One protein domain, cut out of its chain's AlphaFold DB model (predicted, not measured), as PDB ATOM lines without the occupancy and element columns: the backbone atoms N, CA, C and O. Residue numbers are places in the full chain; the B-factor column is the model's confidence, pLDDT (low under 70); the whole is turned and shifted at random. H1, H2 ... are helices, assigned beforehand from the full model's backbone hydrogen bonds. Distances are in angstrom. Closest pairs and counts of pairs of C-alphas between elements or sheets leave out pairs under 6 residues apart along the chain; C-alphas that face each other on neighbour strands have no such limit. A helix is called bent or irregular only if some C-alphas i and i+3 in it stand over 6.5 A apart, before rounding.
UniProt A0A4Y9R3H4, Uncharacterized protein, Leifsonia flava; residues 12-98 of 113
ATOM      1  N   THR A  12     -19.031  46.798 -47.358       90.12
ATOM      2  CA  THR A  12     -19.898  47.938 -47.047       90.12
ATOM      3  C   THR A  12     -20.962  47.563 -46.020       90.12
ATOM      4  O   THR A  12     -21.084  48.250 -45.017       90.12
ATOM      5  N   GLU A  13     -21.658  46.435 -46.203       88.44
ATOM      6  CA  GLU A  13     -22.662  45.959 -45.235       88.44
ATOM      7  C   GLU A  13     -22.042  45.644 -43.866       88.44
ATOM      8  O   GLU A  13     -22.661  45.890 -42.832       88.44
ATOM      9  N   VAL A  14     -20.812  45.112 -43.847       88.25
ATOM     10  CA  VAL A  14     -20.064  44.898 -42.599       88.25
ATOM     11  C   VAL A  14     -19.797  46.222 -41.891       88.25
ATOM     12  O   VAL A  14     -20.060  46.336 -40.696       88.25
ATOM     13  N   LEU A  15     -19.258  47.207 -42.612       89.88
ATOM     14  CA  LEU A  15     -18.913  48.503 -42.034       89.88
ATOM     15  C   LEU A  15     -20.155  49.276 -41.589       89.88
ATOM     16  O   LEU A  15     -20.120  49.855 -40.511       89.88
ATOM     17  N   ASP A  16     -21.256  49.219 -42.343       89.75
ATOM     18  CA  ASP A  16     -22.539  49.818 -41.957       89.75
ATOM     19  C   ASP A  16     -23.044  49.239 -40.624       89.75
ATOM     20  O   ASP A  16     -23.495  49.979 -39.751       89.75
ATOM     21  N   ALA A  17     -22.951  47.915 -40.445       86.06
ATOM     22  CA  ALA A  17     -23.359  47.261 -39.204       86.06
ATOM     23  C   ALA A  17     -22.454  47.652 -38.024       86.06
ATOM     24  O   ALA A  17     -22.955  48.008 -36.962       86.06
ATOM     25  N   LEU A  18     -21.130  47.640 -38.216       86.88
ATOM     26  CA  LEU A  18     -20.173  48.026 -37.174       86.88
ATOM     27  C   LEU A  18     -20.297  49.500 -36.775       86.88
ATOM     28  O   LEU A  18     -20.110  49.839 -35.608       86.88
ATOM     29  N   GLU A  19     -20.594  50.368 -37.737       88.94
ATOM     30  CA  GLU A  19     -20.851  51.784 -37.504       88.94
ATOM     31  C   GLU A  19     -22.155  51.980 -36.724       88.94
ATOM     32  O   GLU A  19     -22.160  52.702 -35.731       88.94
ATOM     33  N   ALA A  20     -23.236  51.294 -37.106       84.75
ATOM     34  CA  ALA A  20     -24.498  51.341 -36.372       84.75
ATOM     35  C   ALA A  20     -24.341  50.861 -34.921       84.75
ATOM     36  O   ALA A  20     -24.851  51.511 -34.009       84.75
ATOM     37  N   ASP A  21     -23.595  49.777 -34.701       81.38
ATOM     38  CA  ASP A  21     -23.293  49.263 -33.362       81.38
ATOM     39  C   ASP A  21     -22.475  50.274 -32.545       81.38
ATOM     40  O   ASP A  21     -22.775  50.529 -31.376       81.38
ATOM     41  N   ALA A  22     -21.465  50.897 -33.161       83.12
ATOM     42  CA  ALA A  22     -20.652  51.914 -32.504       83.12
ATOM     43  C   ALA A  22     -21.472  53.171 -32.158       83.12
ATOM     44  O   ALA A  22     -21.375  53.671 -31.040       83.12
ATOM     45  N   LEU A  23     -22.328  53.653 -33.066       81.94
ATOM     46  CA  LEU A  23     -23.234  54.779 -32.807       81.94
ATOM     47  C   LEU A  23     -24.285  54.460 -31.739       81.94
ATOM     48  O   LEU A  23     -24.636  55.338 -30.945       81.94
ATOM     49  N   PHE A  24     -24.795  53.229 -31.711       77.56
ATOM     50  CA  PHE A  24     -25.723  52.789 -30.675       77.56
ATOM     51  C   PHE A  24     -25.054  52.847 -29.298       77.56
ATOM     52  O   PHE A  24     -25.610  53.446 -28.381       77.56
ATOM     53  N   ALA A  25     -23.828  52.331 -29.185       74.44
ATOM     54  CA  ALA A  25     -23.053  52.384 -27.947       74.44
ATOM     55  C   ALA A  25     -22.754  53.823 -27.480       74.44
ATOM     56  O   ALA A  25     -22.775  54.094 -26.284       74.44
ATOM     57  N   VAL A  26     -22.520  54.759 -28.409       72.81
ATOM     58  CA  VAL A  26     -22.351  56.191 -28.087       72.81
ATOM     59  C   VAL A  26     -23.648  56.804 -27.547       72.81
ATOM     60  O   VAL A  26     -23.613  57.668 -26.673       72.81
ATOM     61  N   SER A  27     -24.792  56.398 -28.099       74.38
ATOM     62  CA  SER A  27     -26.093  57.006 -27.795       74.38
ATOM     63  C   SER A  27     -26.707  56.494 -26.492       74.38
ATOM     64  O   SER A  27     -27.443  57.235 -25.843       74.38
ATOM     65  N   ASP A  28     -26.407  55.250 -26.115       66.94
ATOM     66  CA  ASP A  28     -26.865  54.608 -24.879       66.94
ATOM     67  C   ASP A  28     -25.661  54.103 -24.055       66.94
ATOM     68  O   ASP A  28     -25.377  52.903 -24.028       66.94
ATOM     69  N   PRO A  29     -24.887  55.014 -23.431       58.53
ATOM     70  CA  PRO A  29     -23.672  54.651 -22.698       58.53
ATOM     71  C   PRO A  29     -23.954  54.001 -21.334       58.53
ATOM     72  O   PRO A  29     -23.040  53.435 -20.735       58.53
ATOM     73  N   ASP A  30     -25.193  54.089 -20.838       58.34
ATOM     74  CA  ASP A  30     -25.621  53.568 -19.540       58.34
ATOM     75  C   ASP A  30     -26.737  52.536 -19.752       58.34
ATOM     76  O   ASP A  30     -27.923  52.877 -19.679       58.34
ATOM     77  N   PRO A  31     -26.391  51.271 -20.067       57.34
ATOM     78  CA  PRO A  31     -27.383  50.216 -20.114       57.34
ATOM     79  C   PRO A  31     -27.926  50.059 -18.697       57.34
ATOM     80  O   PRO A  31     -27.268  49.451 -17.854       57.34
ATOM     81  N   ASP A  32     -29.105  50.635 -18.448       49.81
ATOM     82  CA  ASP A  32     -29.813  50.544 -17.175       49.81
ATOM     83  C   ASP A  32     -29.691  49.105 -16.637       49.81
ATOM     84  O   ASP A  32     -30.242  48.172 -17.243       49.81
ATOM     85  N   PRO A  33     -28.933  48.891 -15.544       52.41
ATOM     86  CA  PRO A  33     -28.615  47.554 -15.063       52.41
ATOM     87  C   PRO A  33     -29.866  46.813 -14.581       52.41
ATOM     88  O   PRO A  33     -29.826  45.591 -14.452       52.41
ATOM     89  N   GLU A  34     -30.975  47.525 -14.343       49.53
ATOM     90  CA  GLU A  34     -32.261  46.944 -13.950       49.53
ATOM     91  C   GLU A  34     -33.163  46.615 -15.152       49.53
ATOM     92  O   GLU A  34     -34.160  45.904 -15.009       49.53
ATOM     93  N   ARG A  35     -32.813  47.075 -16.361       52.34
ATOM     94  CA  ARG A  35     -33.559  46.780 -17.596       52.34
ATOM     95  C   ARG A  35     -33.220  45.409 -18.189       52.34
ATOM     96  O   ARG A  35     -33.983  44.896 -19.008       52.34
ATOM     97  N   GLY A  36     -32.107  44.806 -17.771       48.31
ATOM     98  CA  GLY A  36     -31.695  43.458 -18.151       48.31
ATOM     99  C   GLY A  36     -31.749  42.506 -16.961       48.31
ATOM    100  O   GLY A  36     -31.136  42.765 -15.934       48.31
ATOM    101  N   ASP A  37     -32.413  41.362 -17.114       49.00
ATOM    102  CA  ASP A  37     -32.507  40.266 -16.128       49.00
ATOM    103  C   ASP A  37     -31.150  39.547 -15.882       49.00
ATOM    104  O   ASP A  37     -31.081  38.335 -15.697       49.00
ATOM    105  N   GLY A  38     -30.019  40.253 -16.021       50.50
ATOM    106  CA  GLY A  38     -28.659  39.697 -16.043       50.50
ATOM    107  C   GLY A  38     -28.391  38.705 -17.184       50.50
ATOM    108  O   GLY A  38     -27.270  38.215 -17.328       50.50
ATOM    109  N   ALA A  39     -29.402  38.395 -17.997       50.16
ATOM    110  CA  ALA A  39     -29.283  37.512 -19.134       50.16
ATOM    111  C   ALA A  39     -28.527  38.251 -20.248       50.16
ATOM    112  O   ALA A  39     -28.979  39.323 -20.660       50.16
ATOM    113  N   PRO A  40     -27.396  37.715 -20.745       53.41
ATOM    114  CA  PRO A  40     -26.778  38.254 -21.946       53.41
ATOM    115  C   PRO A  40     -27.838  38.260 -23.046       53.41
ATOM    116  O   PRO A  40     -28.474  37.230 -23.287       53.41
ATOM    117  N   ASP A  41     -28.061  39.418 -23.669       57.69
ATOM    118  CA  ASP A  41     -28.934  39.500 -24.834       57.69
ATOM    119  C   ASP A  41     -28.423  38.475 -25.860       57.69
ATOM    120  O   ASP A  41     -27.263  38.559 -26.271       57.69
ATOM    121  N   PRO A  42     -29.229  37.471 -26.254       53.28
ATOM    122  CA  PRO A  42     -28.794  36.435 -27.185       53.28
ATOM    123  C   PRO A  42     -28.413  36.989 -28.569       53.28
ATOM    124  O   PRO A  42     -27.818  36.258 -29.359       53.28
ATOM    125  N   GLY A  43     -28.734  38.256 -28.872       53.16
ATOM    126  CA  GLY A  43     -28.242  38.975 -30.050       53.16
ATOM    127  C   GLY A  43     -26.918  39.727 -29.851       53.16
ATOM    128  O   GLY A  43     -26.287  40.104 -30.839       53.16
ATOM    129  N   HIS A  44     -26.470  39.931 -28.610       57.25
ATOM    130  CA  HIS A  44     -25.255  40.679 -28.302       57.25
ATOM    131  C   HIS A  44     -24.026  39.790 -28.499       57.25
ATOM    132  O   HIS A  44     -23.617  39.026 -27.621       57.25
ATOM    133  N   ARG A  45     -23.419  39.876 -29.685       56.84
ATOM    134  CA  ARG A  45     -22.142  39.209 -29.953       56.84
ATOM    135  C   ARG A  45     -21.070  39.847 -29.077       56.84
ATOM    136  O   ARG A  45     -20.762  41.026 -29.228       56.84
ATOM    137  N   SER A  46     -20.472  39.064 -28.182       55.34
ATOM    138  CA  SER A  46     -19.281  39.516 -27.464       55.34
ATOM    139  C   SER A  46     -18.169  39.818 -28.467       55.34
ATOM    140  O   SER A  46     -17.987  39.088 -29.439       55.34
ATOM    141  N   ALA A  47     -17.384  40.871 -28.221       58.25
ATOM    142  CA  ALA A  47     -16.315  41.313 -29.124       58.25
ATOM    143  C   ALA A  47     -15.289  40.210 -29.482       58.25
ATOM    144  O   ALA A  47     -14.611  40.308 -30.502       58.25
ATOM    145  N   GLY A  48     -15.181  39.146 -28.674       57.97
ATOM    146  CA  GLY A  48     -14.341  37.976 -28.964       57.97
ATOM    147  C   GLY A  48     -14.870  37.047 -30.068       57.97
ATOM    148  O   GLY A  48     -14.089  36.276 -30.624       57.97
ATOM    149  N   ASP A  49     -16.157  37.142 -30.408       66.31
ATOM    150  CA  ASP A  49     -16.838  36.233 -31.338       66.31
ATOM    151  C   ASP A  49     -17.033  36.838 -32.735       66.31
ATOM    152  O   ASP A  49     -17.395  36.127 -33.675       66.31
ATOM    153  N   TRP A  50     -16.772  38.139 -32.909       72.00
ATOM    154  CA  TRP A  50     -16.845  38.758 -34.228       72.00
ATOM    155  C   TRP A  50     -15.657  38.320 -35.091       72.00
ATOM    156  O   TRP A  50     -14.491  38.550 -34.761       72.00
ATOM    157  N   ARG A  51     -15.957  37.692 -36.228       70.44
ATOM    158  CA  ARG A  51     -14.993  37.388 -37.288       70.44
ATOM    159  C   ARG A  51     -15.611  37.750 -38.633       70.44
ATOM    160  O   ARG A  51     -16.773  37.402 -38.850       70.44
ATOM    161  N   PRO A  52     -14.868  38.418 -39.532       72.06
ATOM    162  CA  PRO A  52     -15.346  38.622 -40.889       72.06
ATOM    163  C   PRO A  52     -15.500  37.260 -41.573       72.06
ATOM    164  O   PRO A  52     -14.685  36.356 -41.358       72.06
ATOM    165  N   ASP A  53     -16.554  37.108 -42.372       78.06
ATOM    166  CA  ASP A  53     -16.747  35.904 -43.177       78.06
ATOM    167  C   ASP A  53     -15.564  35.771 -44.158       78.06
ATOM    168  O   ASP A  53     -15.242  36.741 -44.852       78.06
ATOM    169  N   PRO A  54     -14.878  34.613 -44.216       74.44
ATOM    170  CA  PRO A  54     -13.766  34.410 -45.140       74.44
ATOM    171  C   PRO A  54     -14.140  34.631 -46.617       74.44
ATOM    172  O   PRO A  54     -13.253  34.934 -47.415       74.44
ATOM    173  N   GLU A  55     -15.419  34.516 -46.990       81.06
ATOM    174  CA  GLU A  55     -15.905  34.760 -48.354       81.06
ATOM    175  C   GLU A  55     -15.875  36.245 -48.765       81.06
ATOM    176  O   GLU A  55     -15.886  36.538 -49.961       81.06
ATOM    177  N   LEU A  56     -15.763  37.193 -47.819       83.12
ATOM    178  CA  LEU A  56     -15.656  38.627 -48.135       83.12
ATOM    179  C   LEU A  56     -14.338  39.009 -48.829       83.12
ATOM    180  O   LEU A  56     -14.259  40.066 -49.458       83.12
ATOM    181  N   GLY A  57     -13.295  38.185 -48.700       84.44
ATOM    182  CA  GLY A  57     -11.966  38.506 -49.217       84.44
ATOM    183  C   GLY A  57     -11.318  39.710 -48.521       84.44
ATOM    184  O   GLY A  57     -11.689  40.091 -47.412       84.44
ATOM    185  N   ALA A  58     -10.300  40.300 -49.150       87.06
ATOM    186  CA  ALA A  58      -9.589  41.454 -48.596       87.06
ATOM    187  C   ALA A  58     -10.453  42.727 -48.617       87.06
ATOM    188  O   ALA A  58     -11.269  42.906 -49.520       87.06
ATOM    189  N   LEU A  59     -10.241  43.615 -47.641       86.19
ATOM    190  CA  LEU A  59     -10.896  44.923 -47.585       86.19
ATOM    191  C   LEU A  59     -10.460  45.785 -48.790       86.19
ATOM    192  O   LEU A  59      -9.256  45.980 -48.971       86.19
ATOM    193  N   PRO A  60     -11.398  46.317 -49.597       90.19
ATOM    194  CA  PRO A  60     -11.090  47.246 -50.680       90.19
ATOM    195  C   PRO A  60     -10.350  48.504 -50.202       90.19
ATOM    196  O   PRO A  60     -10.662  49.053 -49.145       90.19
ATOM    197  N   ASP A  61      -9.408  49.006 -51.006       90.94
ATOM    198  CA  ASP A  61      -8.598  50.194 -50.679       90.94
ATOM    199  C   ASP A  61      -9.452  51.434 -50.381       90.94
ATOM    200  O   ASP A  61      -9.190  52.161 -49.427       90.94
ATOM    201  N   GLU A  62     -10.537  51.618 -51.133       91.62
ATOM    202  CA  GLU A  62     -11.516  52.697 -50.944       91.62
ATOM    203  C   GLU A  62     -12.236  52.671 -49.584       91.62
ATOM    204  O   GLU A  62     -12.726  53.702 -49.133       91.62
ATOM    205  N   LEU A  63     -12.289  51.519 -48.907       92.44
ATOM    206  CA  LEU A  63     -12.958  51.362 -47.614       92.44
ATOM    207  C   LEU A  63     -11.993  51.437 -46.422       92.44
ATOM    208  O   LEU A  63     -12.447  51.382 -45.279       92.44
ATOM    209  N   HIS A  64     -10.683  51.577 -46.650       92.56
ATOM    210  CA  HIS A  64      -9.698  51.616 -45.562       92.56
ATOM    211  C   HIS A  64      -9.883  52.812 -44.632       92.56
ATOM    212  O   HIS A  64      -9.797  52.649 -43.417       92.56
ATOM    213  N   GLU A  65     -10.138  53.999 -45.186       94.12
ATOM    214  CA  GLU A  65     -10.355  55.211 -44.389       94.12
ATOM    215  C   GLU A  65     -11.587  55.050 -43.494       94.12
ATOM    216  O   GLU A  65     -11.490  55.170 -42.275       94.12
ATOM    217  N   ARG A  66     -12.706  54.614 -44.080       93.56
ATOM    218  CA  ARG A  66     -13.945  54.343 -43.345       93.56
ATOM    219  C   ARG A  66     -13.757  53.286 -42.252       93.56
ATOM    220  O   ARG A  66     -14.226  53.455 -41.131       93.56
ATOM    221  N   ALA A  67     -13.047  52.198 -42.547       92.00
ATOM    222  CA  ALA A  67     -12.743  51.172 -41.550       92.00
ATOM    223  C   ALA A  67     -11.875  51.716 -40.399       92.00
ATOM    224  O   ALA A  67     -12.065  51.325 -39.245       92.00
ATOM    225  N   ALA A  68     -10.939  52.624 -40.694       93.25
ATOM    226  CA  ALA A  68     -10.107  53.267 -39.684       93.25
ATOM    227  C   ALA A  68     -10.918  54.208 -38.776       93.25
ATOM    228  O   ALA A  68     -10.693  54.210 -37.565       93.25
ATOM    229  N   GLU A  69     -11.876  54.950 -39.331       93.19
ATOM    230  CA  GLU A  69     -12.791  55.808 -38.568       93.19
ATOM    231  C   GLU A  69     -13.674  54.992 -37.617       93.19
ATOM    232  O   GLU A  69     -13.722  55.281 -36.419       93.19
ATOM    233  N   VAL A  70     -14.294  53.915 -38.112       91.25
ATOM    234  CA  VAL A  70     -15.100  53.002 -37.282       91.25
ATOM    235  C   VAL A  70     -14.260  52.418 -36.141       91.25
ATOM    236  O   VAL A  70     -14.699  52.391 -34.991       91.25
ATOM    237  N   LEU A  71     -13.022  52.004 -36.422       90.31
ATOM    238  CA  LEU A  71     -12.116  51.479 -35.400       90.31
ATOM    239  C   LEU A  71     -11.720  52.536 -34.359       90.31
ATOM    240  O   LEU A  71     -11.571  52.208 -33.180       90.31
ATOM    241  N   ALA A  72     -11.515  53.788 -34.772       91.88
ATOM    242  CA  ALA A  72     -11.212  54.881 -33.853       91.88
ATOM    243  C   ALA A  72     -12.381  55.122 -32.887       91.88
ATOM    244  O   ALA A  72     -12.163  55.149 -31.675       91.88
ATOM    245  N   LEU A  73     -13.609  55.172 -33.410       88.50
ATOM    246  CA  LEU A  73     -14.822  55.329 -32.608       88.50
ATOM    247  C   LEU A  73     -14.989  54.184 -31.598       88.50
ATOM    248  O   LEU A  73     -15.224  54.408 -30.413       88.50
ATOM    249  N   GLN A  74     -14.796  52.941 -32.041       89.56
ATOM    250  CA  GLN A  74     -14.884  51.769 -31.166       89.56
ATOM    251  C   GLN A  74     -13.842  51.792 -30.035       89.56
ATOM    252  O   GLN A  74     -14.134  51.369 -28.915       89.56
ATOM    253  N   ARG A  75     -12.625  52.285 -30.302       90.81
ATOM    254  CA  ARG A  75     -11.575  52.418 -29.279       90.81
ATOM    255  C   ARG A  75     -11.918  53.477 -28.241       90.81
ATOM    256  O   ARG A  75     -11.745  53.214 -27.056       90.81
ATOM    257  N   GLU A  76     -12.433  54.622 -28.675       88.94
ATOM    258  CA  GLU A  76     -12.892  55.681 -27.772       88.94
ATOM    259  C   GLU A  76     -13.985  55.162 -26.824       88.94
ATOM    260  O   GLU A  76     -13.913  55.359 -25.611       88.94
ATOM    261  N   MET A  77     -14.942  54.392 -27.352       83.25
ATOM    262  CA  MET A  77     -15.995  53.778 -26.536       83.25
ATOM    263  C   MET A  77     -15.455  52.740 -25.554       83.25
ATOM    264  O   MET A  77     -15.891  52.681 -24.405       83.25
ATOM    265  N   LEU A  78     -14.478  51.932 -25.971       85.81
ATOM    266  CA  LEU A  78     -13.835  50.972 -25.078       85.81
ATOM    267  C   LEU A  78     -13.137  51.675 -23.905       85.81
ATOM    268  O   LEU A  78     -13.223  51.203 -22.771       85.81
ATOM    269  N   GLU A  79     -12.455  52.792 -24.160       86.62
ATOM    270  CA  GLU A  79     -11.809  53.586 -23.113       86.62
ATOM    271  C   GLU A  79     -12.831  54.155 -22.122       86.62
ATOM    272  O   GLU A  79     -12.636  54.016 -20.909       86.62
ATOM    273  N   LEU A  80     -13.946  54.696 -22.621       84.44
ATOM    274  CA  LEU A  80     -15.045  55.195 -21.791       84.44
ATOM    275  C   LEU A  80     -15.637  54.089 -20.903       84.44
ATOM    276  O   LEU A  80     -15.727  54.252 -19.686       84.44
ATOM    277  N   LEU A  81     -15.958  52.929 -21.485       84.00
ATOM    278  CA  LEU A  81     -16.510  51.780 -20.755       84.00
ATOM    279  C   LEU A  81     -15.555  51.258 -19.675       84.00
ATOM    280  O   LEU A  81     -15.982  50.848 -18.592       84.00
ATOM    281  N   ILE A  82     -14.247  51.251 -19.951       86.12
ATOM    282  CA  ILE A  82     -13.238  50.856 -18.963       86.12
ATOM    283  C   ILE A  82     -13.227  51.835 -17.788       86.12
ATOM    284  O   ILE A  82     -13.113  51.391 -16.639       86.12
ATOM    285  N   GLU A  83     -13.329  53.137 -18.049       84.38
ATOM    286  CA  GLU A  83     -13.322  54.150 -16.997       84.38
ATOM    287  C   GLU A  83     -14.602  54.111 -16.156       84.38
ATOM    288  O   GLU A  83     -14.516  54.072 -14.925       84.38
ATOM    289  N   GLU A  84     -15.769  53.969 -16.783       83.25
ATOM    290  CA  GLU A  84     -17.034  53.779 -16.068       83.25
ATOM    291  C   GLU A  84     -17.003  52.526 -15.189       83.25
ATOM    292  O   GLU A  84     -17.291  52.571 -13.989       83.25
ATOM    293  N   ARG A  85     -16.511  51.401 -15.721       83.38
ATOM    294  CA  ARG A  85     -16.339  50.175 -14.932       83.38
ATOM    295  C   ARG A  85     -15.425  50.385 -13.721       83.38
ATOM    296  O   ARG A  85     -15.677  49.810 -12.655       83.38
ATOM    297  N   ARG A  86     -14.347  51.169 -13.852       85.06
ATOM    298  CA  ARG A  86     -13.464  51.513 -12.719       85.06
ATOM    299  C   ARG A  86     -14.189  52.382 -11.698       85.06
ATOM    300  O   ARG A  86     -14.041  52.132 -10.500       85.06
ATOM    301  N   SER A  87     -14.962  53.361 -12.161       82.94
ATOM    302  CA  SER A  87     -15.784  54.226 -11.319       82.94
ATOM    303  C   SER A  87     -16.781  53.398 -10.509       82.94
ATOM    304  O   SER A  87     -16.734  53.421  -9.277       82.94
ATOM    305  N   VAL A  88     -17.602  52.571 -11.159       83.69
ATOM    306  CA  VAL A  88     -18.580  51.688 -10.500       83.69
ATOM    307  C   VAL A  88     -17.902  50.769  -9.487       83.69
ATOM    308  O   VAL A  88     -18.356  50.645  -8.350       83.69
ATOM    309  N   ARG A  89     -16.763  50.165  -9.848       82.06
ATOM    310  CA  ARG A  89     -16.011  49.315  -8.918       82.06
ATOM    311  C   ARG A  89     -15.579  50.076  -7.662       82.06
ATOM    312  O   ARG A  89     -15.729  49.543  -6.566       82.06
ATOM    313  N   ARG A  90     -15.078  51.306  -7.809       81.69
ATOM    314  CA  ARG A  90     -14.697  52.163  -6.677       81.69
ATOM    315  C   ARG A  90     -15.899  52.473  -5.783       81.69
ATOM    316  O   ARG A  90     -15.772  52.399  -4.563       81.69
ATOM    317  N   HIS A  91     -17.059  52.768  -6.371       80.69
ATOM    318  CA  HIS A  91     -18.298  53.000  -5.622       80.69
ATOM    319  C   HIS A  91     -18.733  51.751  -4.842       80.69
ATOM    320  O   HIS A  91     -19.033  51.842  -3.653       80.69
ATOM    321  N   LEU A  92     -18.692  50.568  -5.463       84.38
ATOM    322  CA  LEU A  92     -19.020  49.305  -4.793       84.38
ATOM    323  C   LEU A  92     -18.041  48.962  -3.662       84.38
ATOM    324  O   LEU A  92     -18.454  48.453  -2.620       84.38
ATOM    325  N   GLU A  93     -16.749  49.233  -3.847       83.12
ATOM    326  CA  GLU A  93     -15.743  49.071  -2.792       83.12
ATOM    327  C   GLU A  93     -16.021  50.024  -1.617       83.12
ATOM    328  O   GLU A  93     -16.002  49.578  -0.471       83.12
ATOM    329  N   ALA A  94     -16.385  51.283  -1.882       79.25
ATOM    330  CA  ALA A  94     -16.769  52.239  -0.842       79.25
ATOM    331  C   ALA A  94     -18.003  51.772  -0.045       79.25
ATOM    332  O   ALA A  94     -17.969  51.782   1.187       79.25
ATOM    333  N   VAL A  95     -19.053  51.280  -0.717       80.31
ATOM    334  CA  VAL A  95     -20.244  50.713  -0.051       80.31
ATOM    335  C   VAL A  95     -19.874  49.508   0.817       80.31
ATOM    336  O   VAL A  95     -20.321  49.409   1.954       80.31
ATOM    337  N   ARG A  96     -19.003  48.617   0.330       73.75
ATOM    338  CA  ARG A  96     -18.531  47.450   1.100       73.75
ATOM    339  C   ARG A  96     -17.711  47.813   2.336       73.75
ATOM    340  O   ARG A  96     -17.652  47.015   3.264       73.75
ATOM    341  N   THR A  97     -17.053  48.972   2.341       76.06
ATOM    342  CA  THR A  97     -16.283  49.451   3.499       76.06
ATOM    343  C   THR A  97     -17.135  50.131   4.568       76.06
ATOM    344  O   THR A  97     -16.614  50.411   5.647       76.06
ATOM    345  N   VAL A  98     -18.425  50.376   4.305       69.25
ATOM    346  CA  VAL A  98     -19.358  50.852   5.330       69.25
ATOM    347  C   VAL A  98     -19.515  49.739   6.371       69.25
ATOM    348  O   VAL A  98     -19.959  48.643   6.023       69.25
TER     349      VAL A  98
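AT A GLANCE: This is residues 12 to 98 of the 113 residues of an uncharacterized protein of Leifsonia flava (UniProt A0A4Y9R3H4). A short helix, H1, packs side by side on part of one very long helix, H2, and both run the same way. The long link between them loops out and folds back to where H2 begins; its residues 31 to 51 stick out, and so do residues 85 to 98, the far end of H2 with the last two residues. The printed part has 87 residues with two named helices, H1 then H2, and no named strand; the class is all helix. The whole is loose, with a radius of gyration of the C-alphas of 16.8 A, and its C-alphas span 57 by 26 by 21 A, a rod whose length H2 makes.

IN THESE COORDINATES: H1 holds residues 12 to 27 and measures 22.2 A from C-alpha 12 at (-19.898, 47.938, -47.047) to C-alpha 27 at (-26.093, 57.006, -27.795). Residues 28 to 60 hold no named element. H2 holds residues 61 to 96 and measures 52.8 A, from C-alpha 61 at (-8.598, 50.194, -50.679) to C-alpha 96 at (-18.531, 47.450, 1.100). H2 is irregular: C-alphas 62 and 65 are 7.1 A apart.

HOW THE PARTS SIT: H1 and H2 touch, and their closest C-alphas, those of Glu 19 and Val 70, are 5.9 A apart. H2 touches H1 with residues 63 to 77 alone. The two run the same way at a shallow tilt of 30 degrees. Every O i to N i+4 pair is within hydrogen-bond range in H1, and 30 of 32 are in H2.

THE WHOLE: The two C-alphas farthest apart, those of Asp 61 and Val 98, are 57.0 A apart. The printed part has no cut. The link from H1 to H2 is long, with 33 residues. The mean pLDDT of the printed part is 77.0; residues 28 to 49 and residue 98 are under 70.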